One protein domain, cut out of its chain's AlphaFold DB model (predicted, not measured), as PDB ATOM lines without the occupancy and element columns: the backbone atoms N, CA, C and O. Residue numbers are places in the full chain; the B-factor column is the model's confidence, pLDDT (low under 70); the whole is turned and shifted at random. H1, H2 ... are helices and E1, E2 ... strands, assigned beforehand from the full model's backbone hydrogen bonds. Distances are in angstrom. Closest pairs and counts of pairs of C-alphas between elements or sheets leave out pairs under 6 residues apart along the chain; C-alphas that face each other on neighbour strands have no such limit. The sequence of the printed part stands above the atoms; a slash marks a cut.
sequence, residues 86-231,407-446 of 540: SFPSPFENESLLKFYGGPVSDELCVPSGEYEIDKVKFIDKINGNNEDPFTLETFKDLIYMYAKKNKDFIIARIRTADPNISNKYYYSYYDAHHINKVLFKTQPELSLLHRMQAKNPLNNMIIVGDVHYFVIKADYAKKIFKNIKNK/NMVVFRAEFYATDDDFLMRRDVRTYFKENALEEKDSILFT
ATOM      1  N   SER A  86     179.143 123.929 132.675       75.38
ATOM      2  CA  SER A  86     177.733 124.209 132.364       75.38
ATOM      3  C   SER A  86     177.234 123.339 131.202       75.38
ATOM      4  O   SER A  86     176.027 123.164 131.016       75.38
ATOM      5  N   PHE A  87     178.167 122.779 130.428       75.44
ATOM      6  CA  PHE A  87     177.930 121.956 129.252       75.44
ATOM      7  C   PHE A  87     178.907 120.774 129.227       75.44
ATOM      8  O   PHE A  87     179.718 120.680 128.300       75.44
ATOM      9  N   PRO A  88     178.826 119.857 130.209       79.25
ATOM     10  CA  PRO A  88     179.795 118.784 130.313       79.25
ATOM     11  C   PRO A  88     179.713 117.935 129.048       79.25
ATOM     12  O   PRO A  88     178.625 117.535 128.607       79.25
ATOM     13  N   SER A  89     180.862 117.669 128.432       81.94
ATOM     14  CA  SER A  89     180.913 116.692 127.360       81.94
ATOM     15  C   SER A  89     180.421 115.349 127.913       81.94
ATOM     16  O   SER A  89     180.714 114.993 129.054       81.94
ATOM     17  N   PRO A  90     179.664 114.561 127.131       82.88
ATOM     18  CA  PRO A  90     179.103 113.290 127.600       82.88
ATOM     19  C   PRO A  90     180.172 112.199 127.789       82.88
ATOM     20  O   PRO A  90     179.857 111.015 127.857       82.88
ATOM     21  N   PHE A  91     181.446 112.579 127.803       80.00
ATOM     22  CA  PHE A  91     182.584 111.690 127.826       80.00
ATOM     23  C   PHE A  91     183.346 111.962 129.121       80.00
ATOM     24  O   PHE A  91     183.782 113.084 129.341       80.00
ATOM     25  N   GLU A  92     183.574 110.946 129.945       85.25
ATOM     26  CA  GLU A  92     184.384 111.086 131.170       85.25
ATOM     27  C   GLU A  92     185.877 110.837 130.917       85.25
ATOM     28  O   GLU A  92     186.717 111.208 131.726       85.25
ATOM     29  N   ASN A  93     186.229 110.258 129.763       86.19
ATOM     30  CA  ASN A  93     187.607 109.882 129.454       86.19
ATOM     31  C   ASN A  93     188.559 111.079 129.450       86.19
ATOM     32  O   ASN A  93     188.226 112.150 128.930       86.19
ATOM     33  N   GLU A  94     189.778 110.857 129.928       93.50
ATOM     34  CA  GLU A  94     190.861 111.818 129.775       93.50
ATOM     35  C   GLU A  94     191.120 112.124 128.299       93.50
ATOM     36  O   GLU A  94     190.933 111.285 127.409       93.50
ATOM     37  N   SER A  95     191.511 113.366 128.036       94.81
ATOM     38  CA  SER A  95     191.772 113.837 126.685       94.81
ATOM     39  C   SER A  95     193.122 114.529 126.598       94.81
ATOM     40  O   SER A  95     193.577 115.155 127.549       94.81
ATOM     41  N   LEU A  96     193.764 114.424 125.440       96.94
ATOM     42  CA  LEU A  96     195.056 115.024 125.149       96.94
ATOM     43  C   LEU A  96     194.953 115.810 123.847       96.94
ATOM     44  O   LEU A  96     194.449 115.304 122.849       96.94
ATOM     45  N   LEU A  97     195.448 117.040 123.834       97.38
ATOM     46  CA  LEU A  97     195.575 117.852 122.628       97.38
ATOM     47  C   LEU A  97     197.034 117.819 122.185       97.38
ATOM     48  O   LEU A  97     197.927 118.114 122.979       97.38
ATOM     49  N   LYS A  98     197.270 117.488 120.917       97.38
ATOM     50  CA  LYS A  98     198.593 117.506 120.284       97.38
ATOM     51  C   LYS A  98     198.627 118.571 119.196       97.38
ATOM     52  O   LYS A  98     197.756 118.592 118.324       97.38
ATOM     53  N   PHE A  99     199.642 119.426 119.233       97.44
ATOM     54  CA  PHE A  99     199.813 120.532 118.294       97.44
ATOM     55  C   PHE A  99     200.835 120.167 117.226       97.44
ATOM     56  O   PHE A  99     201.967 119.799 117.541       97.44
ATOM     57  N   TYR A 100     200.436 120.310 115.967       96.69
ATOM     58  CA  TYR A 100     201.276 120.043 114.806       96.69
ATOM     59  C   TYR A 100     201.328 121.254 113.890       96.69
ATOM     60  O   TYR A 100     200.387 122.048 113.836       96.69
ATOM     61  N   GLY A 101     202.398 121.362 113.115       94.69
ATOM     62  CA  GLY A 101     202.586 122.460 112.184       94.69
ATOM     63  C   GLY A 101     203.590 123.487 112.688       94.69
ATOM     64  O   GLY A 101     204.371 123.238 113.601       94.69
ATOM     65  N   GLY A 102     203.518 124.685 112.119       89.25
ATOM     66  CA  GLY A 102     204.256 125.856 112.577       89.25
ATOM     67  C   GLY A 102     205.366 126.289 111.622       89.25
ATOM     68  O   GLY A 102     205.735 125.545 110.706       89.25
ATOM     69  N   PRO A 103     205.878 127.514 111.813       86.81
ATOM     70  CA  PRO A 103     206.996 128.014 111.031       86.81
ATOM     71  C   PRO A 103     208.236 127.133 111.247       86.81
ATOM     72  O   PRO A 103     208.535 126.684 112.364       86.81
ATOM     73  N   VAL A 104     208.949 126.845 110.153       84.19
ATOM     74  CA  VAL A 104     210.174 126.025 110.169       84.19
ATOM     75  C   VAL A 104     211.247 126.666 111.055       84.19
ATOM     76  O   VAL A 104     211.882 125.969 111.848       84.19
ATOM     77  N   SER A 105     211.392 127.989 110.979       77.62
ATOM     78  CA  SER A 105     212.317 128.776 111.791       77.62
ATOM     79  C   SER A 105     211.587 129.524 112.906       77.62
ATOM     80  O   SER A 105     210.644 130.265 112.643       77.62
ATOM     81  N   ASP A 106     212.101 129.417 114.134       66.19
ATOM     82  CA  ASP A 106     211.732 130.305 115.250       66.19
ATOM     83  C   ASP A 106     212.281 131.738 115.060       66.19
ATOM     84  O   ASP A 106     212.070 132.611 115.906       66.19
ATOM     85  N   GLU A 107     213.024 131.983 113.973       60.03
ATOM     86  CA  GLU A 107     213.564 133.295 113.636       60.03
ATOM     87  C   GLU A 107     212.429 134.246 113.250       60.03
ATOM     88  O   GLU A 107     211.790 134.127 112.204       60.03
ATOM     89  N   LEU A 108     212.188 135.181 114.172       53.94
ATOM     90  CA  LEU A 108     211.252 136.284 114.057       53.94
ATOM     91  C   LEU A 108     211.436 137.052 112.739       53.94
ATOM     92  O   LEU A 108     212.549 137.418 112.362       53.94
ATOM     93  N   CYS A 109     210.298 137.425 112.155       50.91
ATOM     94  CA  CYS A 109     210.153 138.494 111.170       50.91
ATOM     95  C   CYS A 109     210.674 138.181 109.761       50.91
ATOM     96  O   CYS A 109     211.587 138.843 109.264       50.91
ATOM     97  N   VAL A 110     209.985 137.292 109.040       54.44
ATOM     98  CA  VAL A 110     209.896 137.452 107.582       54.44
ATOM     99  C   VAL A 110     208.646 138.297 107.284       54.44
ATOM    100  O   VAL A 110     207.535 137.770 107.311       54.44
ATOM    101  N   PRO A 111     208.778 139.609 107.003       57.12
ATOM    102  CA  PRO A 111     207.637 140.516 106.823       57.12
ATOM    103  C   PRO A 111     206.774 140.220 105.582       57.12
ATOM    104  O   PRO A 111     205.799 140.924 105.335       57.12
ATOM    105  N   SER A 112     207.122 139.211 104.774       57.16
ATOM    106  CA  SER A 112     206.421 138.882 103.529       57.16
ATOM    107  C   SER A 112     205.306 137.842 103.665       57.16
ATOM    108  O   SER A 112     204.700 137.515 102.651       57.16
ATOM    109  N   GLY A 113     205.008 137.330 104.868       59.06
ATOM    110  CA  GLY A 113     203.851 136.443 105.096       59.06
ATOM    111  C   GLY A 113     203.921 135.073 104.401       59.06
ATOM    112  O   GLY A 113     202.943 134.333 104.395       59.06
ATOM    113  N   GLU A 114     205.069 134.725 103.821       70.88
ATOM    114  CA  GLU A 114     205.342 133.417 103.228       70.88
ATOM    115  C   GLU A 114     206.394 132.727 104.095       70.88
ATOM    116  O   GLU A 114     207.595 132.864 103.871       70.88
ATOM    117  N   TYR A 115     205.943 132.034 105.138       77.62
ATOM    118  CA  TYR A 115     206.779 131.104 105.889       77.62
ATOM    119  C   TYR A 115     206.434 129.676 105.463       77.62
ATOM    120  O   TYR A 115     205.267 129.323 105.280       77.62
ATOM    121  N   GLU A 116     207.460 128.847 105.276       85.00
ATOM    122  CA  GLU A 116     207.256 127.421 105.047       85.00
ATOM    123  C   GLU A 116     206.658 126.804 106.318       85.00
ATOM    124  O   GLU A 116     207.160 127.008 107.427       85.00
ATOM    125  N   ILE A 117     205.541 126.093 106.152       86.50
ATOM    126  CA  ILE A 117     204.840 125.416 107.243       86.50
ATOM    127  C   ILE A 117     205.215 123.944 107.190       86.50
ATOM    128  O   ILE A 117     204.812 123.230 106.267       86.50
ATOM    129  N   ASP A 118     205.917 123.470 108.213       91.00
ATOM    130  CA  ASP A 118     206.129 122.038 108.390       91.00
ATOM    131  C   ASP A 118     204.909 121.431 109.085       91.00
ATOM    132  O   ASP A 118     204.816 121.412 110.308       91.00
ATOM    133  N   LYS A 119     203.957 120.926 108.292       90.50
ATOM    134  CA  LYS A 119     202.699 120.326 108.776       90.50
ATOM    135  C   LYS A 119     202.890 119.093 109.667       90.50
ATOM    136  O   LYS A 119     201.936 118.685 110.336       90.50
ATOM    137  N   VAL A 120     204.062 118.461 109.626       92.88
ATOM    138  CA  VAL A 120     204.343 117.214 110.350       92.88
ATOM    139  C   VAL A 120     205.074 117.497 111.663       92.88
ATOM    140  O   VAL A 120     204.964 116.700 112.593       92.88
ATOM    141  N   LYS A 121     205.738 118.655 111.784       94.19
ATOM    142  CA  LYS A 121     206.421 119.096 113.005       94.19
ATOM    143  C   LYS A 121     205.484 119.046 114.209       94.19
ATOM    144  O   LYS A 121     204.493 119.771 114.276       94.19
ATOM    145  N   PHE A 122     205.815 118.186 115.166       94.81
ATOM    146  CA  PHE A 122     205.200 118.193 116.486       94.81
ATOM    147  C   PHE A 122     205.718 119.404 117.267       94.81
ATOM    148  O   PHE A 122     206.929 119.627 117.333       94.81
ATOM    149  N   ILE A 123     204.810 120.195 117.837       95.06
ATOM    150  CA  ILE A 123     205.173 121.385 118.615       95.06
ATOM    151  C   ILE A 123     205.067 121.115 120.110       95.06
ATOM    152  O   ILE A 123     206.003 121.400 120.852       95.06
ATOM    153  N   ASP A 124     203.898 120.668 120.565       96.50
ATOM    154  CA  ASP A 124     203.589 120.567 121.990       96.50
ATOM    155  C   ASP A 124     202.386 119.642 122.236       96.50
ATOM    156  O   ASP A 124     201.673 119.254 121.299       96.50
ATOM    157  N   LYS A 125     202.123 119.330 123.507       96.94
ATOM    158  CA  LYS A 125     200.923 118.622 123.962       96.94
ATOM    159  C   LYS A 125     200.383 119.207 125.266       96.94
ATOM    160  O   LYS A 125     201.151 119.553 126.158       96.94
ATOM    161  N   ILE A 126     199.060 119.261 125.407       97.44
ATOM    162  CA  ILE A 126     198.395 119.655 126.658       97.44
ATOM    163  C   ILE A 126     197.280 118.684 127.025       97.44
ATOM    164  O   ILE A 126     196.673 118.065 126.154       97.44
ATOM    165  N   ASN A 127     196.985 118.580 128.319       97.00
ATOM    166  CA  ASN A 127     195.822 117.843 128.794       97.00
ATOM    167  C   ASN A 127     194.543 118.603 128.395       97.00
ATOM    168  O   ASN A 127     194.410 119.793 128.674       97.00
ATOM    169  N   GLY A 128     193.612 117.927 127.726       96.44
ATOM    170  CA  GLY A 128     192.332 118.499 127.304       96.44
ATOM    171  C   GLY A 128     191.330 118.689 128.437       96.44
ATOM    172  O   GLY A 128     190.356 119.417 128.263       96.44
ATOM    173  N   ASN A 129     191.596 118.103 129.605       96.12
ATOM    174  CA  ASN A 129     190.863 118.377 130.838       96.12
ATOM    175  C   ASN A 129     191.328 119.676 131.516       96.12
ATOM    176  O   ASN A 129     190.724 120.091 132.500       96.12
ATOM    177  N   ASN A 130     192.393 120.320 131.022       96.25
ATOM    178  CA  ASN A 130     192.773 121.643 131.508       96.25
ATOM    179  C   ASN A 130     191.675 122.658 131.169       96.25
ATOM    180  O   ASN A 130     191.107 122.631 130.074       96.25
ATOM    181  N   GLU A 131     191.416 123.562 132.108       96.31
ATOM    182  CA  GLU A 131     190.418 124.622 131.982       96.31
ATOM    183  C   GLU A 131     190.989 125.834 131.238       96.31
ATOM    184  O   GLU A 131     192.129 126.254 131.471       96.31
ATOM    185  N   ASP A 132     190.179 126.423 130.360       96.19
ATOM    186  CA  ASP A 132     190.474 127.722 129.770       96.19
ATOM    187  C   ASP A 132     190.252 128.834 130.819       96.19
ATOM    188  O   ASP A 132     189.173 128.923 131.408       96.19
ATOM    189  N   PRO A 133     191.224 129.734 131.049       94.25
ATOM    190  CA  PRO A 133     191.146 130.716 132.137       94.25
ATOM    191  C   PRO A 133     190.038 131.767 132.005       94.25
ATOM    192  O   PRO A 133     189.753 132.465 132.976       94.25
ATOM    193  N   PHE A 134     189.452 131.937 130.816       94.19
ATOM    194  CA  PHE A 134     188.389 132.918 130.586       94.19
ATOM    195  C   PHE A 134     187.000 132.314 130.765       94.19
ATOM    196  O   PHE A 134     186.117 132.965 131.318       94.19
ATOM    197  N   THR A 135     186.810 131.092 130.277       94.19
ATOM    198  CA  THR A 135     185.516 130.396 130.306       94.19
ATOM    199  C   THR A 135     185.349 129.490 131.513       94.19
ATOM    200  O   THR A 135     184.214 129.221 131.894       94.19
ATOM    201  N   LEU A 136     186.458 129.049 132.118       95.69
ATOM    202  CA  LEU A 136     186.512 127.993 133.136       95.69
ATOM    203  C   LEU A 136     185.990 126.637 132.632       95.69
ATOM    204  O   LEU A 136     185.744 125.732 133.421       95.69
ATOM    205  N   GLU A 137     185.823 126.497 131.319       96.06
ATOM    206  CA  GLU A 137     185.425 125.254 130.675       96.06
ATOM    207  C   GLU A 137     186.678 124.472 130.278       96.06
ATOM    208  O   GLU A 137     187.706 125.056 129.915       96.06
ATOM    209  N   THR A 138     186.613 123.141 130.319       96.94
ATOM    210  CA  THR A 138     187.741 122.322 129.858       96.94
ATOM    211  C   THR A 138     187.914 122.452 128.345       96.94
ATOM    212  O   THR A 138     186.938 122.620 127.604       96.94
ATOM    213  N   PHE A 139     189.144 122.330 127.834       97.62
ATOM    214  CA  PHE A 139     189.375 122.365 126.382       97.62
ATOM    215  C   PHE A 139     188.572 121.298 125.634       97.62
ATOM    216  O   PHE A 139     188.098 121.538 124.524       97.62
ATOM    217  N   LYS A 140     188.377 120.127 126.241       96.62
ATOM    218  CA  LYS A 140     187.527 119.063 125.708       96.62
ATOM    219  C   LYS A 140     186.069 119.497 125.561       96.62
ATOM    220  O   LYS A 140     185.466 119.248 124.512       96.62
ATOM    221  N   ASP A 141     185.512 120.130 126.589       96.81
ATOM    222  CA  ASP A 141     184.130 120.608 126.578       96.81
ATOM    223  C   ASP A 141     183.964 121.737 125.558       96.81
ATOM    224  O   ASP A 141     183.024 121.709 124.761       96.81
ATOM    225  N   LEU A 142     184.940 122.647 125.461       97.44
ATOM    226  CA  LEU A 142     184.981 123.664 124.410       97.44
ATOM    227  C   LEU A 142     184.989 123.025 123.014       97.44
ATOM    228  O   LEU A 142     184.112 123.327 122.201       97.44
ATOM    229  N   ILE A 143     185.892 122.081 122.732       98.00
ATOM    230  CA  ILE A 143     185.927 121.365 121.443       98.00
ATOM    231  C   ILE A 143     184.562 120.734 121.137       98.00
ATOM    232  O   ILE A 143     184.071 120.830 120.007       98.00
ATOM    233  N   TYR A 144     183.921 120.119 122.132       97.25
ATOM    234  CA  TYR A 144     182.588 119.541 121.984       97.25
ATOM    235  C   TYR A 144     181.520 120.598 121.663       97.25
ATOM    236  O   TYR A 144     180.720 120.396 120.743       97.25
ATOM    237  N   MET A 145     181.520 121.743 122.348       97.06
ATOM    238  CA  MET A 145     180.589 122.851 122.100       97.06
ATOM    239  C   MET A 145     180.723 123.418 120.681       97.06
ATOM    240  O   MET A 145     179.712 123.602 119.992       97.06
ATOM    241  N   TYR A 146     181.955 123.658 120.222       98.00
ATOM    242  CA  TYR A 146     182.246 124.122 118.860       98.00
ATOM    243  C   TYR A 146     181.802 123.082 117.823       98.00
ATOM    244  O   TYR A 146     181.014 123.389 116.919       98.00
ATOM    245  N   ALA A 147     182.188 121.816 118.015       97.88
ATOM    246  CA  ALA A 147     181.806 120.719 117.136       97.88
ATOM    247  C   ALA A 147     180.277 120.560 117.047       97.88
ATOM    248  O   ALA A 147     179.736 120.436 115.947       97.88
ATOM    249  N   LYS A 148     179.547 120.638 118.167       97.19
ATOM    250  CA  LYS A 148     178.074 120.561 118.198       97.19
ATOM    251  C   LYS A 148     177.422 121.642 117.328       97.19
ATOM    252  O   LYS A 148     176.438 121.357 116.649       97.19
ATOM    253  N   LYS A 149     177.998 122.848 117.285       97.62
ATOM    254  CA  LYS A 149     177.548 123.965 116.433       97.62
ATOM    255  C   LYS A 149     178.112 123.937 115.004       97.62
ATOM    256  O   LYS A 149     177.871 124.875 114.252       97.62
ATOM    257  N   ASN A 150     178.824 122.875 114.615       97.94
ATOM    258  CA  ASN A 150     179.517 122.768 113.327       97.94
ATOM    259  C   ASN A 150     180.526 123.904 113.082       97.94
ATOM    260  O   ASN A 150     180.606 124.429 111.974       97.94
ATOM    261  N   LYS A 151     181.251 124.293 114.134       98.19
ATOM    262  CA  LYS A 151     182.308 125.304 114.097       98.19
ATOM    263  C   LYS A 151     183.636 124.657 114.458       98.19
ATOM    264  O   LYS A 151     183.682 123.763 115.304       98.19
ATOM    265  N   ASP A 152     184.692 125.085 113.790       98.56
ATOM    266  CA  ASP A 152     186.053 124.665 114.082       98.56
ATOM    267  C   ASP A 152     186.513 125.339 115.381       98.56
ATOM    268  O   ASP A 152     186.272 126.529 115.587       98.56
ATOM    269  N   PHE A 153     187.166 124.586 116.263       98.44
ATOM    270  CA  PHE A 153     187.721 125.144 117.492       98.44
ATOM    271  C   PHE A 153     189.101 125.737 117.210       98.44
ATOM    272  O   PHE A 153     189.951 125.060 116.624       98.44
ATOM    273  N   ILE A 154     189.320 126.989 117.619       98.50
ATOM    274  CA  ILE A 154     190.584 127.703 117.425       98.50
ATOM    275  C   ILE A 154     191.228 127.942 118.789       98.50
ATOM    276  O   ILE A 154     190.651 128.591 119.659       98.50
ATOM    277  N   ILE A 155     192.446 127.443 118.959       98.38
ATOM    278  CA  ILE A 155     193.217 127.543 120.196       98.38
ATOM    279  C   ILE A 155     194.468 128.384 119.954       98.38
ATOM    280  O   ILE A 155     195.179 128.211 118.963       98.38
ATOM    281  N   ALA A 156     194.723 129.323 120.854       98.44
ATOM    282  CA  ALA A 156     195.864 130.219 120.802       98.44
ATOM    283  C   ALA A 156     196.957 129.739 121.757       98.44
ATOM    284  O   ALA A 156     196.703 129.533 122.942       98.44
ATOM    285  N   ARG A 157     198.183 129.616 121.248       98.00
ATOM    286  CA  ARG A 157     199.396 129.373 122.028       98.00
ATOM    287  C   ARG A 157     200.159 130.680 122.182       98.00
ATOM    288  O   ARG A 157     200.588 131.279 121.197       98.00
ATOM    289  N   ILE A 158     200.358 131.087 123.426       97.62
ATOM    290  CA  ILE A 158     201.027 132.333 123.795       97.62
ATOM    291  C   ILE A 158     202.359 132.013 124.444       97.62
ATOM    292  O   ILE A 158     202.431 131.145 125.313       97.62
ATOM    293  N   ARG A 159     203.392 132.762 124.071       96.75
ATOM    294  CA  ARG A 159     204.710 132.722 124.699       96.75
ATOM    295  C   ARG A 159     204.874 133.903 125.658       96.75
ATOM    296  O   ARG A 159     204.628 135.050 125.292       96.75
ATOM    297  N   THR A 160     205.317 133.642 126.884       97.19
ATOM    298  CA  THR A 160     205.735 134.678 127.842       97.19
ATOM    299  C   THR A 160     207.191 134.495 128.233       97.19
ATOM    300  O   THR A 160     207.710 133.379 128.207       97.19
ATOM    301  N   ALA A 161     207.863 135.590 128.591       94.25
ATOM    302  CA  ALA A 161     209.257 135.576 129.037       94.25
ATOM    303  C   ALA A 161     209.363 135.989 130.508       94.25
ATOM    304  O   ALA A 161     208.737 136.968 130.921       94.25
ATOM    305  N   ASP A 162     210.145 135.239 131.291       93.50
ATOM    306  CA  ASP A 162     210.433 135.566 132.692       93.50
ATOM    307  C   ASP A 162     211.303 136.821 132.780       93.50
ATOM    308  O   ASP A 162     212.408 136.811 132.231       93.50
ATOM    309  N   PRO A 163     210.863 137.899 133.460       93.31
ATOM    310  CA  PRO A 163     211.713 139.072 133.634       93.31
ATOM    311  C   PRO A 163     212.958 138.761 134.476       93.31
ATOM    312  O   PRO A 163     213.962 139.454 134.342       93.31
ATOM    313  N   ASN A 164     212.913 137.725 135.322       95.69
ATOM    314  CA  ASN A 164     214.019 137.369 136.208       95.69
ATOM    315  C   ASN A 164     215.014 136.399 135.560       95.69
ATOM    316  O   ASN A 164     216.170 136.338 135.979       95.69
ATOM    317  N   ILE A 165     214.580 135.617 134.564       94.31
ATOM    318  CA  ILE A 165     215.392 134.568 133.941       94.31
ATOM    319  C   ILE A 165     215.424 134.800 132.431       94.31
ATOM    320  O   ILE A 165     214.547 134.350 131.690       94.31
ATOM    321  N   SER A 166     216.481 135.468 131.961       89.25
ATOM    322  CA  SER A 166     216.743 135.613 130.530       89.25
ATOM    323  C   SER A 166     216.800 134.229 129.876       89.25
ATOM    324  O   SER A 166     217.542 133.367 130.347       89.25
ATOM    325  N   ASN A 167     216.055 134.039 128.786       89.94
ATOM    326  CA  ASN A 167     215.972 132.802 127.995       89.94
ATOM    327  C   ASN A 167     215.039 131.693 128.526       89.94
ATOM    328  O   ASN A 167     214.980 130.619 127.926       89.94
ATOM    329  N   LYS A 168     214.273 131.926 129.602       93.94
ATOM    330  CA  LYS A 168     213.195 131.008 130.001       93.94
ATOM    331  C   LYS A 168     211.852 131.507 129.477       93.94
ATOM    332  O   LYS A 168     211.410 132.606 129.813       93.94
ATOM    333  N   TYR A 169     211.210 130.675 128.665       95.12
ATOM    334  CA  TYR A 169     209.903 130.958 128.084       95.12
ATOM    335  C   TYR A 169     208.856 129.998 128.634       95.12
ATOM    336  O   TYR A 169     209.134 128.813 128.818       95.12
ATOM    337  N   TYR A 170     207.655 130.514 128.868       96.62
ATOM    338  CA  TYR A 170     206.494 129.714 129.235       96.62
ATOM    339  C   TYR A 170     205.463 129.783 128.117       96.62
ATOM    340  O   TYR A 170     205.305 130.822 127.472       96.62
ATOM    341  N   TYR A 171     204.765 128.672 127.905       97.31
ATOM    342  CA  TYR A 171     203.686 128.581 126.936       97.31
ATOM    343  C   TYR A 171     202.359 128.419 127.663       97.31
ATOM    344  O   TYR A 171     202.244 127.647 128.614       97.31
ATOM    345  N   SER A 172     201.363 129.183 127.238       97.75
ATOM    346  CA  SER A 172     200.006 129.131 127.772       97.75
ATOM    347  C   SER A 172     199.014 129.027 126.625       97.75
ATOM    348  O   SER A 172     199.281 129.515 125.526       97.75
ATOM    349  N   TYR A 173     197.884 128.382 126.890       98.38
ATOM    350  CA  TYR A 173     196.890 128.030 125.887       98.38
ATOM    351  C   TYR A 173     195.539 128.620 126.269       98.38
ATOM    352  O   TYR A 173     195.186 128.610 127.447       98.38
ATOM    353  N   TYR A 174     194.817 129.137 125.280       98.38
ATOM    354  CA  TYR A 174     193.528 129.804 125.472       98.38
ATOM    355  C   TYR A 174     192.607 129.531 124.293       98.38
ATOM    356  O   TYR A 174     193.083 129.330 123.172       98.38
ATOM    357  N   ASP A 175     191.298 129.631 124.511       97.94
ATOM    358  CA  ASP A 175     190.374 129.879 123.403       97.94
ATOM    359  C   ASP A 175     190.809 131.167 122.671       97.94
ATOM    360  O   ASP A 175     190.974 132.241 123.272       97.94
ATOM    361  N   ALA A 176     191.042 131.049 121.361       98.06
ATOM    362  CA  ALA A 176     191.605 132.131 120.569       98.06
ATOM    363  C   ALA A 176     190.677 133.358 120.508       98.06
ATOM    364  O   ALA A 176     191.154 134.494 120.479       98.06
ATOM    365  N   HIS A 177     189.356 133.163 120.542       97.00
ATOM    366  CA  HIS A 177     188.379 134.250 120.530       97.00
ATOM    367  C   HIS A 177     188.440 135.084 121.806       97.00
ATOM    368  O   HIS A 177     188.280 136.305 121.743       97.00
ATOM    369  N   HIS A 178     188.714 134.460 122.954       95.88
ATOM    370  CA  HIS A 178     188.803 135.158 124.235       95.88
ATOM    371  C   HIS A 178     190.098 135.937 124.386       95.88
ATOM    372  O   HIS A 178     190.054 137.134 124.687       95.88
ATOM    373  N   ILE A 179     191.245 135.310 124.114       96.94
ATOM    374  CA  ILE A 179     192.519 136.019 124.239       96.94
ATOM    375  C   ILE A 179     192.633 137.171 123.234       96.94
ATOM    376  O   ILE A 179     193.178 138.225 123.564       96.94
ATOM    377  N   ASN A 180     192.051 137.042 122.040       96.94
ATOM    378  CA  ASN A 180     192.095 138.111 121.045       96.94
ATOM    379  C   ASN A 180     191.409 139.401 121.529       96.94
ATOM    380  O   ASN A 180     191.823 140.485 121.130       96.94
ATOM    381  N   LYS A 181     190.439 139.323 122.451       94.94
ATOM    382  CA  LYS A 181     189.840 140.513 123.092       94.94
ATOM    383  C   LYS A 181     190.821 141.261 124.001       94.94
ATOM    384  O   LYS A 181     190.631 142.445 124.255       94.94
ATOM    385  N   VAL A 182     191.840 140.569 124.512       95.31
ATOM    386  CA  VAL A 182     192.916 141.148 125.330       95.31
ATOM    387  C   VAL A 182     194.042 141.675 124.440       95.31
ATOM    388  O   VAL A 182     194.590 142.743 124.701       95.31
ATOM    389  N   LEU A 183     194.379 140.928 123.387       96.56
ATOM    390  CA  LEU A 183     195.490 141.244 122.487       96.56
ATOM    391  C   LEU A 183     195.174 142.371 121.512       96.56
ATOM    392  O   LEU A 183     196.087 143.087 121.110       96.56
ATOM    393  N   PHE A 184     193.915 142.533 121.110       96.19
ATOM    394  CA  PHE A 184     193.560 143.464 120.049       96.19
ATOM    395  C   PHE A 184     192.529 144.488 120.473       96.19
ATOM    396  O   PHE A 184     191.557 144.195 121.169       96.19
ATOM    397  N   LYS A 185     192.712 145.701 119.955       92.50
ATOM    398  CA  LYS A 185     191.767 146.800 120.103       92.50
ATOM    399  C   LYS A 185     191.335 147.294 118.733       92.50
ATOM    400  O   LYS A 185     192.163 147.627 117.884       92.50
ATOM    401  N   THR A 186     190.028 147.358 118.523       89.50
ATOM    402  CA  THR A 186     189.434 147.952 117.327       89.50
ATOM    403  C   THR A 186     189.285 149.460 117.513       89.50
ATOM    404  O   THR A 186     188.843 149.942 118.556       89.50
ATOM    405  N   GLN A 187     189.644 150.218 116.483       89.06
ATOM    406  CA  GLN A 187     189.301 151.629 116.336       89.06
ATOM    407  C   GLN A 187     188.259 151.731 115.220       89.06
ATOM    408  O   GLN A 187     188.630 151.824 114.045       89.06
ATOM    409  N   PRO A 188     186.956 151.653 115.551       82.44
ATOM    410  CA  PRO A 188     185.896 151.553 114.549       82.44
ATOM    411  C   PRO A 188     185.852 152.768 113.616       82.44
ATOM    412  O   PRO A 188     185.572 152.607 112.432       82.44
ATOM    413  N   GLU A 189     186.196 153.956 114.117       84.19
ATOM    414  CA  GLU A 189     186.221 155.207 113.347       84.19
ATOM    415  C   GLU A 189     187.218 155.164 112.187       84.19
ATOM    416  O   GLU A 189     186.920 155.616 111.083       84.19
ATOM    417  N   LEU A 190     188.385 154.560 112.421       85.56
ATOM    418  CA  LEU A 190     189.443 154.424 111.422       85.56
ATOM    419  C   LEU A 190     189.398 153.071 110.708       85.56
ATOM    420  O   LEU A 190     190.171 152.835 109.783       85.56
ATOM    421  N   SER A 191     188.504 152.174 111.136       85.31
ATOM    422  CA  SER A 191     188.480 150.771 110.705       85.31
ATOM    423  C   SER A 191     189.846 150.089 110.861       85.31
ATOM    424  O   SER A 191     190.228 149.242 110.054       85.31
ATOM    425  N   LEU A 192     190.581 150.468 111.913       88.12
ATOM    426  CA  LEU A 192     191.900 149.935 112.242       88.12
ATOM    427  C   LEU A 192     191.800 148.913 113.374       88.12
ATOM    428  O   LEU A 192     190.968 149.027 114.277       88.12
ATOM    429  N   LEU A 193     192.682 147.922 113.321       92.56
ATOM    430  CA  LEU A 193     192.875 146.921 114.357       92.56
ATOM    431  C   LEU A 193     194.312 147.040 114.850       92.56
ATOM    432  O   LEU A 193     195.240 146.951 114.050       92.56
ATOM    433  N   HIS A 194     194.482 147.247 116.151       94.00
ATOM    434  CA  HIS A 194     195.792 147.414 116.767       94.00
ATOM    435  C   HIS A 194     196.095 146.245 117.687       94.00
ATOM    436  O   HIS A 194     195.228 145.819 118.454       94.00
ATOM    437  N   ARG A 195     197.336 145.764 117.629       95.31
ATOM    438  CA  ARG A 195     197.898 144.824 118.598       95.31
ATOM    439  C   ARG A 195     198.351 145.600 119.827       95.31
ATOM    440  O   ARG A 195     199.180 146.499 119.724       95.31
ATOM    441  N   MET A 196     197.789 145.268 120.978       95.44
ATOM    442  CA  MET A 196     198.140 145.862 122.258       95.44
ATOM    443  C   MET A 196     199.273 145.075 122.911       95.44
ATOM    444  O   MET A 196     199.297 143.845 122.866       95.44
ATOM    445  N   GLN A 197     200.184 145.774 123.589       95.56
ATOM    446  CA  GLN A 197     201.123 145.117 124.489       95.56
ATOM    447  C   GLN A 197     200.353 144.615 125.716       95.56
ATOM    448  O   GLN A 197     199.940 145.397 126.572       95.56
ATOM    449  N   ALA A 198     200.134 143.307 125.781       95.94
ATOM    450  CA  ALA A 198     199.361 142.672 126.838       95.94
ATOM    451  C   ALA A 198     200.241 141.803 127.742       95.94
ATOM    452  O   ALA A 198     201.295 141.290 127.352       95.94
ATOM    453  N   LYS A 199     199.774 141.620 128.978       96.50
ATOM    454  CA  LYS A 199     200.301 140.615 129.899       96.50
ATOM    455  C   LYS A 199     199.423 139.374 129.837       96.50
ATOM    456  O   LYS A 199     198.216 139.466 129.629       96.50
ATOM    457  N   ASN A 200     200.036 138.220 130.029       96.44
ATOM    458  CA  ASN A 200     199.350 136.947 130.093       96.44
ATOM    459  C   ASN A 200     198.443 136.917 131.343       96.44
ATOM    460  O   ASN A 200     198.934 137.156 132.451       96.44
ATOM    461  N   PRO A 201     197.139 136.620 131.188       95.19
ATOM    462  CA  PRO A 201     196.178 136.617 132.292       95.19
ATOM    463  C   PRO A 201     196.496 135.639 133.431       95.19
ATOM    464  O   PRO A 201     196.086 135.883 134.559       95.19
ATOM    465  N   LEU A 202     197.206 134.541 133.154       94.31
ATOM    466  CA  LEU A 202     197.504 133.494 134.136       94.31
ATOM    467  C   LEU A 202     198.675 133.847 135.049       94.31
ATOM    468  O   LEU A 202     198.614 133.611 136.251       94.31
ATOM    469  N   ASN A 203     199.762 134.367 134.480       94.31
ATOM    470  CA  ASN A 203     201.017 134.584 135.210       94.31
ATOM    471  C   ASN A 203     201.422 136.062 135.310       94.31
ATOM    472  O   ASN A 203     202.447 136.368 135.914       94.31
ATOM    473  N   ASN A 204     200.637 136.986 134.742       95.44
ATOM    474  CA  ASN A 204     200.908 138.428 134.722       95.44
ATOM    475  C   ASN A 204     202.273 138.799 134.096       95.44
ATOM    476  O   ASN A 204     202.842 139.857 134.378       95.44
ATOM    477  N   MET A 205     202.815 137.936 133.234       95.88
ATOM    478  CA  MET A 205     204.068 138.168 132.515       95.88
ATOM    479  C   MET A 205     203.793 138.781 131.144       95.88
ATOM    480  O   MET A 205     202.735 138.553 130.562       95.88
ATOM    481  N   ILE A 206     204.733 139.558 130.606       94.75
ATOM    482  CA  ILE A 206     204.574 140.170 129.278       94.75
ATOM    483  C   ILE A 206     204.511 139.064 128.217       94.75
ATOM    484  O   ILE A 206     205.309 138.122 128.238       94.75
ATOM    485  N   ILE A 207     203.545 139.181 127.307       96.56
ATOM    486  CA  ILE A 207     203.451 138.328 126.123       96.56
ATOM    487  C   ILE A 207     204.539 138.764 125.140       96.56
ATOM    488  O   ILE A 207     204.653 139.949 124.829       96.56
ATOM    489  N   VAL A 208     205.365 137.817 124.692       95.31
ATOM    490  CA  VAL A 208     206.540 138.084 123.854       95.31
ATOM    491  C   VAL A 208     206.479 137.255 122.579       95.31
ATOM    492  O   VAL A 208     206.288 136.042 122.641       95.31
ATOM    493  N   GLY A 209     206.746 137.899 121.441       93.69
ATOM    494  CA  GLY A 209     206.686 137.265 120.123       93.69
ATOM    495  C   GLY A 209     205.252 137.056 119.656       93.69
ATOM    496  O   GLY A 209     204.325 137.611 120.240       93.69
ATOM    497  N   ASP A 210     205.079 136.279 118.596       95.00
ATOM    498  CA  ASP A 210     203.779 136.072 117.961       95.00
ATOM    499  C   ASP A 210     202.929 135.036 118.697       95.00
ATOM    500  O   ASP A 210     203.426 134.119 119.361       95.00
ATOM    501  N   VAL A 211     201.615 135.196 118.582       96.88
ATOM    502  CA  VAL A 211     200.625 134.241 119.078       96.88
ATOM    503  C   VAL A 211     200.307 133.271 117.957       96.88
ATOM    504  O   VAL A 211     199.908 133.671 116.870       96.88
ATOM    505  N   HIS A 212     200.480 131.978 118.218       97.31
ATOM    506  CA  HIS A 212     200.235 130.937 117.223       97.31
ATOM    507  C   HIS A 212     198.825 130.377 117.383       97.31
ATOM    508  O   HIS A 212     198.453 129.928 118.468       97.31
ATOM    509  N   TYR A 213     198.058 130.354 116.298       98.19
ATOM    510  CA  TYR A 213     196.717 129.788 116.272       98.19
ATOM    511  C   TYR A 213     196.729 128.390 115.671       98.19
ATOM    512  O   TYR A 213     197.268 128.170 114.585       98.19
ATOM    513  N   PHE A 214     196.077 127.459 116.360       98.38
ATOM    514  CA  PHE A 214     195.858 126.095 115.903       98.38
ATOM    515  C   PHE A 214     194.369 125.816 115.798       98.38
ATOM    516  O   PHE A 214     193.562 126.390 116.526       98.38
ATOM    517  N   VAL A 215     194.008 124.922 114.889       98.44
ATOM    518  CA  VAL A 215     192.624 124.611 114.558       98.44
ATOM    519  C   VAL A 215     192.364 123.126 114.748       98.44
ATOM    520  O   VAL A 215     193.115 122.281 114.262       98.44
ATOM    521  N   ILE A 216     191.249 122.815 115.404       98.38
ATOM    522  CA  ILE A 216     190.650 121.481 115.445       98.38
ATOM    523  C   ILE A 216     189.357 121.541 114.634       98.38
ATOM    524  O   ILE A 216     188.394 122.214 115.010       98.38
ATOM    525  N   LYS A 217     189.332 120.834 113.501       98.38
ATOM    526  CA  LYS A 217     188.176 120.827 112.598       98.38
ATOM    527  C   LYS A 217     186.947 120.192 113.249       98.38
ATOM    528  O   LYS A 217     187.044 119.119 113.849       98.38
ATOM    529  N   ALA A 218     185.778 120.805 113.055       98.12
ATOM    530  CA  ALA A 218     184.502 120.340 113.597       98.12
ATOM    531  C   ALA A 218     184.200 118.894 113.185       98.12
ATOM    532  O   ALA A 218     183.836 118.061 114.014       98.12
ATOM    533  N   ASP A 219     184.388 118.581 111.902       98.06
ATOM    534  CA  ASP A 219     184.110 117.255 111.347       98.06
ATOM    535  C   ASP A 219     185.029 116.182 111.929       98.06
ATOM    536  O   ASP A 219     184.595 115.060 112.198       98.06
ATOM    537  N   TYR A 220     186.293 116.531 112.167       97.44
ATOM    538  CA  TYR A 220     187.260 115.652 112.812       97.44
ATOM    539  C   TYR A 220     186.880 115.391 114.276       97.44
ATOM    540  O   TYR A 220     186.755 114.234 114.678       97.44
ATOM    541  N   ALA A 221     186.582 116.443 115.042       97.19
ATOM    542  CA  ALA A 221     186.138 116.313 116.429       97.19
ATOM    543  C   ALA A 221     184.852 115.472 116.547       97.19
ATOM    544  O   ALA A 221     184.775 114.554 117.361       97.19
ATOM    545  N   LYS A 222     183.860 115.698 115.672       97.19
ATOM    546  CA  LYS A 222     182.628 114.887 115.614       97.19
ATOM    547  C   LYS A 222     182.905 113.407 115.368       97.19
ATOM    548  O   LYS A 222     182.259 112.564 115.989       97.19
ATOM    549  N   LYS A 223     183.838 113.077 114.464       97.06
ATOM    550  CA  LYS A 223     184.239 111.685 114.198       97.06
ATOM    551  C   LYS A 223     184.827 111.039 115.452       97.06
ATOM    552  O   LYS A 223     184.418 109.933 115.793       97.06
ATOM    553  N   ILE A 224     185.705 111.746 116.167       95.81
ATOM    554  CA  ILE A 224     186.271 111.280 117.442       95.81
ATOM    555  C   ILE A 224     185.161 111.005 118.459       95.81
ATOM    556  O   ILE A 224     185.053 109.891 118.967       95.81
ATOM    557  N   PHE A 225     184.280 111.978 118.702       94.81
ATOM    558  CA  PHE A 225     183.181 111.836 119.662       94.81
ATOM    559  C   PHE A 225     182.219 110.698 119.308       94.81
ATOM    560  O   PHE A 225     181.777 109.956 120.187       94.81
ATOM    561  N   LYS A 226     181.929 110.500 118.019       95.12
ATOM    562  CA  LYS A 226     181.117 109.371 117.550       95.12
ATOM    563  C   LYS A 226     181.799 108.029 117.825       95.12
ATOM    564  O   LYS A 226     181.135 107.098 118.272       95.12
ATOM    565  N   ASN A 227     183.105 107.928 117.583       93.19
ATOM    566  CA  ASN A 227     183.864 106.702 117.833       93.19
ATOM    567  C   ASN A 227     183.895 106.349 119.324       93.19
ATOM    568  O   ASN A 227     183.706 105.186 119.673       93.19
ATOM    569  N   ILE A 228     184.057 107.347 120.197       91.75
ATOM    570  CA  ILE A 228     184.022 107.148 121.652       91.75
ATOM    571  C   ILE A 228     182.644 106.657 122.089       91.75
ATOM    572  O   ILE A 228     182.557 105.683 122.833       91.75
ATOM    573  N   LYS A 229     181.570 107.281 121.588       91.56
ATOM    574  CA  LYS A 229     180.199 106.859 121.897       91.56
ATOM    575  C   LYS A 229     179.955 105.403 121.495       91.56
ATOM    576  O   LYS A 229     179.481 104.616 122.302       91.56
ATOM    577  N   ASN A 230     180.373 105.022 120.288       91.62
ATOM    578  CA  ASN A 230     180.241 103.645 119.816       91.62
ATOM    579  C   ASN A 230     181.046 102.648 120.676       91.62
ATOM    580  O   ASN A 230     180.563 101.546 120.920       91.62
ATOM    581  N   LYS A 231     182.248 103.028 121.144       89.81
ATOM    582  CA  LYS A 231     183.084 102.196 122.033       89.81
ATOM    583  C   LYS A 231     182.443 102.028 123.417       89.81
ATOM    584  O   LYS A 231     182.505 100.944 123.992       89.81
ATOM    585  N   ASN A 407     192.376 104.247 126.492       86.62
ATOM    586  CA  ASN A 407     191.184 105.005 126.844       86.62
ATOM    587  C   ASN A 407     191.331 106.525 126.680       86.62
ATOM    588  O   ASN A 407     190.311 107.218 126.755       86.62
ATOM    589  N   MET A 408     192.535 107.038 126.415       92.94
ATOM    590  CA  MET A 408     192.778 108.469 126.248       92.94
ATOM    591  C   MET A 408     192.322 108.957 124.868       92.94
ATOM    592  O   MET A 408     192.607 108.361 123.829       92.94
ATOM    593  N   VAL A 409     191.597 110.074 124.847       94.31
ATOM    594  CA  VAL A 409     191.095 110.693 123.615       94.31
ATOM    595  C   VAL A 409     192.097 111.720 123.108       94.31
ATOM    596  O   VAL A 409     192.279 112.759 123.734       94.31
ATOM    597  N   VAL A 410     192.707 111.478 121.950       95.88
ATOM    598  CA  VAL A 410     193.694 112.401 121.374       95.88
ATOM    599  C   VAL A 410     193.060 113.294 120.306       95.88
ATOM    600  O   VAL A 410     192.505 112.805 119.322       95.88
ATOM    601  N   PHE A 411     193.183 114.610 120.473       97.19
ATOM    602  CA  PHE A 411     192.809 115.619 119.488       97.19
ATOM    603  C   PHE A 411     194.049 116.186 118.800       97.19
ATOM    604  O   PHE A 411     194.947 116.727 119.445       97.19
ATOM    605  N   ARG A 412     194.074 116.116 117.469       97.19
ATOM    606  CA  ARG A 412     195.079 116.783 116.637       97.19
ATOM    607  C   ARG A 412     194.666 118.225 116.333       97.19
ATOM    608  O   ARG A 412     193.631 118.440 115.706       97.19
ATOM    609  N   ALA A 413     195.486 119.189 116.743       98.12
ATOM    610  CA  ALA A 413     195.346 120.602 116.410       98.12
ATOM    611  C   ALA A 413     196.419 121.007 115.389       98.12
ATOM    612  O   ALA A 413     197.611 120.790 115.609       98.12
ATOM    613  N   GLU A 414     196.001 121.590 114.269       97.44
ATOM    614  CA  GLU A 414     196.893 121.962 113.167       97.44
ATOM    615  C   GLU A 414     197.150 123.464 113.160       97.44
ATOM    616  O   GLU A 414     196.219 124.256 113.304       97.44
ATOM    617  N   PHE A 415     198.409 123.862 112.980       97.38
ATOM    618  CA  PHE A 415     198.786 125.264 112.860       97.38
ATOM    619  C   PHE A 415     198.030 125.929 111.705       97.38
ATOM    620  O   PHE A 415     197.987 125.403 110.591       97.38
ATOM    621  N   TYR A 416     197.469 127.105 111.974       96.88
ATOM    622  CA  TYR A 416     196.654 127.853 111.027       96.88
ATOM    623  C   TYR A 416     197.269 129.204 110.654       96.88
ATOM    624  O   TYR A 416     197.450 129.475 109.468       96.88
ATOM    625  N   ALA A 417     197.580 130.047 111.641       96.69
ATOM    626  CA  ALA A 417     198.008 131.432 111.423       96.69
ATOM    627  C   ALA A 417     198.714 132.006 112.664       96.69
ATOM    628  O   ALA A 417     198.625 131.420 113.747       96.69
ATOM    629  N   THR A 418     199.355 133.166 112.525       96.38
ATOM    630  CA  THR A 418     199.824 133.987 113.657       96.38
ATOM    631  C   THR A 418     198.886 135.166 113.961       96.38
ATOM    632  O   THR A 418     197.945 135.447 113.213       96.38
ATOM    633  N   ASP A 419     199.114 135.885 115.064       96.00
ATOM    634  CA  ASP A 419     198.452 137.169 115.343       96.00
ATOM    635  C   ASP A 419     198.771 138.246 114.306       96.00
ATOM    636  O   ASP A 419     197.886 139.028 113.955       96.00
ATOM    637  N   ASP A 420     199.980 138.256 113.755       94.50
ATOM    638  CA  ASP A 420     200.337 139.144 112.648       94.50
ATOM    639  C   ASP A 420     199.520 138.834 111.381       94.50
ATOM    640  O   ASP A 420     198.980 139.750 110.751       94.50
ATOM    641  N   ASP A 421     199.310 137.555 111.042       94.50
ATOM    642  CA  ASP A 421     198.378 137.174 109.971       94.50
ATOM    643  C   ASP A 421     196.951 137.630 110.273       94.50
ATOM    644  O   ASP A 421     196.240 138.106 109.387       94.50
ATOM    645  N   PHE A 422     196.518 137.512 111.526       95.00
ATOM    646  CA  PHE A 422     195.203 137.972 111.952       95.00
ATOM    647  C   PHE A 422     195.051 139.497 111.806       95.00
ATOM    648  O   PHE A 422     193.982 139.976 111.411       95.00
ATOM    649  N   LEU A 423     196.109 140.280 112.035       92.75
ATOM    650  CA  LEU A 423     196.121 141.730 111.798       92.75
ATOM    651  C   LEU A 423     196.120 142.078 110.309       92.75
ATOM    652  O   LEU A 423     195.365 142.951 109.867       92.75
ATOM    653  N   MET A 424     196.937 141.392 109.516       90.69
ATOM    654  CA  MET A 424     197.200 141.786 108.131       90.69
ATOM    655  C   MET A 424     196.194 141.189 107.149       90.69
ATOM    656  O   MET A 424     195.807 141.841 106.175       90.69
ATOM    657  N   ARG A 425     195.698 139.978 107.411       92.38
ATOM    658  CA  ARG A 425     194.935 139.200 106.438       92.38
ATOM    659  C   ARG A 425     193.448 139.104 106.783       92.38
ATOM    660  O   ARG A 425     193.020 138.704 107.866       92.38
ATOM    661  N   ARG A 426     192.617 139.495 105.815       91.75
ATOM    662  CA  ARG A 426     191.151 139.539 105.959       91.75
ATOM    663  C   ARG A 426     190.511 138.151 105.999       91.75
ATOM    664  O   ARG A 426     189.481 137.982 106.648       91.75
ATOM    665  N   ASP A 427     191.078 137.195 105.275       94.88
ATOM    666  CA  ASP A 427     190.637 135.798 105.234       94.88
ATOM    667  C   ASP A 427     190.755 135.145 106.616       94.88
ATOM    668  O   ASP A 427     189.773 134.580 107.091       94.88
ATOM    669  N   VAL A 428     191.877 135.345 107.312       95.56
ATOM    670  CA  VAL A 428     192.089 134.865 108.687       95.56
ATOM    671  C   VAL A 428     191.026 135.436 109.626       95.56
ATOM    672  O   VAL A 428     190.340 134.684 110.314       95.56
ATOM    673  N   ARG A 429     190.775 136.752 109.597       95.06
ATOM    674  CA  ARG A 429     189.710 137.356 110.427       95.06
ATOM    675  C   ARG A 429     188.316 136.835 110.088       95.06
ATOM    676  O   ARG A 429     187.489 136.662 110.977       95.06
ATOM    677  N   THR A 430     188.049 136.592 108.809       95.12
ATOM    678  CA  THR A 430     186.761 136.060 108.348       95.12
ATOM    679  C   THR A 430     186.568 134.631 108.853       95.12
ATOM    680  O   THR A 430     185.499 134.311 109.363       95.12
ATOM    681  N   TYR A 431     187.623 133.817 108.831       97.19
ATOM    682  CA  TYR A 431     187.612 132.474 109.399       97.19
ATOM    683  C   TYR A 431     187.358 132.481 110.917       97.19
ATOM    684  O   TYR A 431     186.519 131.725 111.406       97.19
ATOM    685  N   PHE A 432     187.995 133.388 111.668       97.31
ATOM    686  CA  PHE A 432     187.691 133.589 113.092       97.31
ATOM    687  C   PHE A 432     186.230 133.998 113.316       97.31
ATOM    688  O   PHE A 432     185.563 133.470 114.207       97.31
ATOM    689  N   LYS A 433     185.707 134.902 112.482       96.31
ATOM    690  CA  LYS A 433     184.316 135.359 112.547       96.31
ATOM    691  C   LYS A 433     183.315 134.223 112.353       96.31
ATOM    692  O   LYS A 433     182.356 134.129 113.114       96.31
ATOM    693  N   GLU A 434     183.524 133.382 111.347       96.81
ATOM    694  CA  GLU A 434     182.631 132.262 111.018       96.81
ATOM    695  C   GLU A 434     182.620 131.189 112.115       96.81
ATOM    696  O   GLU A 434     181.582 130.573 112.373       96.81
ATOM    697  N   ASN A 435     183.746 131.023 112.812       97.81
ATOM    698  CA  ASN A 435     183.909 130.020 113.858       97.81
ATOM    699  C   ASN A 435     183.623 130.526 115.280       97.81
ATOM    700  O   ASN A 435     183.649 129.729 116.205       97.81
ATOM    701  N   ALA A 436     183.276 131.799 115.485       96.88
ATOM    702  CA  ALA A 436     182.940 132.325 116.814       96.88
ATOM    703  C   ALA A 436     181.708 131.628 117.421       96.88
ATOM    704  O   ALA A 436     180.667 131.566 116.765       96.88
ATOM    705  N   LEU A 437     181.778 131.118 118.660       94.88
ATOM    706  CA  LEU A 437     180.633 130.459 119.318       94.88
ATOM    707  C   LEU A 437     179.431 131.392 119.485       94.88
ATOM    708  O   LEU A 437     178.291 130.958 119.256       94.88
ATOM    709  N   GLU A 438     179.703 132.639 119.868       93.94
ATOM    710  CA  GLU A 438     178.727 133.707 120.052       93.94
ATOM    711  C   GLU A 438     178.864 134.787 118.976       93.94
ATOM    712  O   GLU A 438     179.957 135.146 118.537       93.94
ATOM    713  N   GLU A 439     177.739 135.382 118.581       90.88
ATOM    714  CA  GLU A 439     177.739 136.492 117.622       90.88
ATOM    715  C   GLU A 439     178.452 137.735 118.172       90.88
ATOM    716  O   GLU A 439     179.041 138.496 117.406       90.88
ATOM    717  N   LYS A 440     178.450 137.928 119.496       89.56
ATOM    718  CA  LYS A 440     179.129 139.055 120.154       89.56
ATOM    719  C   LYS A 440     180.641 138.983 119.994       89.56
ATOM    720  O   LYS A 440     181.279 140.011 119.776       89.56
ATOM    721  N   ASP A 441     181.196 137.778 120.027       87.81
ATOM    722  CA  ASP A 441     182.624 137.558 119.811       87.81
ATOM    723  C   ASP A 441     183.002 137.883 118.373       87.81
ATOM    724  O   ASP A 441     184.087 138.395 118.114       87.81
ATOM    725  N   SER A 442     182.058 137.691 117.446       88.62
ATOM    726  CA  SER A 442     182.269 137.955 116.028       88.62
ATOM    727  C   SER A 442     182.547 139.435 115.700       88.62
ATOM    728  O   SER A 442     183.150 139.739 114.667       88.62
ATOM    729  N   ILE A 443     182.139 140.355 116.587       84.69
ATOM    730  CA  ILE A 443     182.206 141.811 116.388       84.69
ATOM    731  C   ILE A 443     183.653 142.302 116.297       84.69
ATOM    732  O   ILE A 443     183.952 143.174 115.479       84.69
ATOM    733  N   LEU A 444     184.570 141.714 117.076       78.25
ATOM    734  CA  LEU A 444     185.993 142.078 117.040       78.25
ATOM    735  C   LEU A 444     186.607 141.834 115.649       78.25
ATOM    736  O   LEU A 444     187.565 142.495 115.257       78.25
ATOM    737  N   PHE A 445     186.022 140.915 114.877       80.81
ATOM    738  CA  PHE A 445     186.527 140.497 113.569       80.81
ATOM    739  C   PHE A 445     185.872 141.243 112.401       80.81
ATOM    740  O   PHE A 445     186.313 141.119 111.254       80.81
ATOM    741  N   THR A 446     184.828 142.035 112.656       81.62
ATOM    742  CA  THR A 446     184.174 142.855 111.634       81.62
ATOM    743  C   THR A 446     184.751 144.260 111.615       81.62
ATOM    744  O   THR A 446     184.235 145.165 112.265       81.62
TER     745      THR A 446
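What this domain is: This is residues 86 to 231 and 407 to 446 of the 540 residues of an uncharacterized protein of Neocallimastix californiae (UniProt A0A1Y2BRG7). One six-stranded sheet, strongly twisted and curled like part of a barrel, folds back on itself: E2 and E1 face E7, E3 and E4, and the long strand E8 is the hinge. Helices H1 and H2 are over the same face of this sheet, the longest helix H3 lies at one end of the domain, and at the other end are the small hairpin of E5 and E6, the short helix H4, and the hairpin of helices H5 and H6. The printed part has 186 residues, with six named helices and eight named strands in the order E1 E2 H1 E3 E4 H2 E5 E6 E7 H3 E8 H4 H5 H6. The large sheet runs E2 E1 E8 E7 E3 E4 and is mixed, the class is mixed, helices and strands. The whole is compact, with a radius of gyration of the C-alphas of 16.6 A and spans of 49 by 40 by 32 A.

How they stand to each other: E1, residues 95 to 100, and E2, residues 122 to 127, form an antiparallel hairpin, with N 97 and O 126 2.8 A apart. H1, residues 139 to 148, is on the large sheet at a height of 7.7 A, over E7, residues 212 to 216, and slantwise to it at 57 degrees on the local plane. E3, residues 153 to 161, and E4, residues 169 to 175, form another antiparallel hairpin, with N 158 and O 172 2.8 A apart. H2, residues 176 to 183, lies on the same face as H1, at a height of 9.0 A, over E3 and E4 and along the strands. E5, residues 184 to 187, and E6, residues 192 to 195, are a hairpin and make a separate antiparallel sheet, with N 185 and O 194 2.9 A apart. E7 is antiparallel to E3, with N 155 and O 214 2.9 A apart. H3, residues 218 to 231, only grazes the large sheet; with residues 218 to 222 alone it touches H1, about perpendicular at 76 degrees, the closest C-alphas being Ala 147 and Ala 218, 4.5 A apart. E8, residues 409 to 418, has staggered pairing: it is parallel to E1 over 409 to 414, with N 98 and O 411 2.9 A apart, and antiparallel to E7 over 414 to 418, with N 416 and O 213 2.8 A apart. H4, residues 419 to 424, only grazes the large sheet, and its Leu 423 and Leu 193 of E6 have the closest C-alphas of the two, 6.6 A apart. H5, residues 426 to 435, also only grazes the sheet, and touches H4 only at the corner, closest at C-alphas 422 and 428, 5.5 A apart. H5 and H6, residues 439 to 445, are a helical hairpin at a shallow tilt of 12 degrees, closest at C-alphas 433 and 442, 4.8 A apart. H6 only just touches H2, with 3 pairs of C-alphas within 8 A, the closest being His 177 and Asp 441, 6.7 A apart. Every O i to N i+4 pair is within hydrogen-bond range in H1, H3, H4 and H5; in H2 2 of 4 are, and in H6 0 of 3, where 3 of 4 O i to N i+3 pairs are.

Where its parts are: E1 begins at C-alpha 95, (191.772, 113.837, 126.685), and is 16.4 A long. E3 is 26.6 A, E4 20.1 A, H3 20.1 A and E8 26.8 A from first to last C-alpha. H6 ends at C-alpha 445, (186.527, 140.497, 113.569).

The domain as a whole: The C-alphas farthest apart are those of Glu 189 and Lys 231, at 53.8 A. Residues 232 to 406 are not printed, and C-alphas 231 and 407 are 9.8 A apart across the cut. The links E1 to E2, E2 to H1 and E6 to E7 are long. The mean pLDDT of the printed part is 92.1, and residues 106 to 113 are under 70.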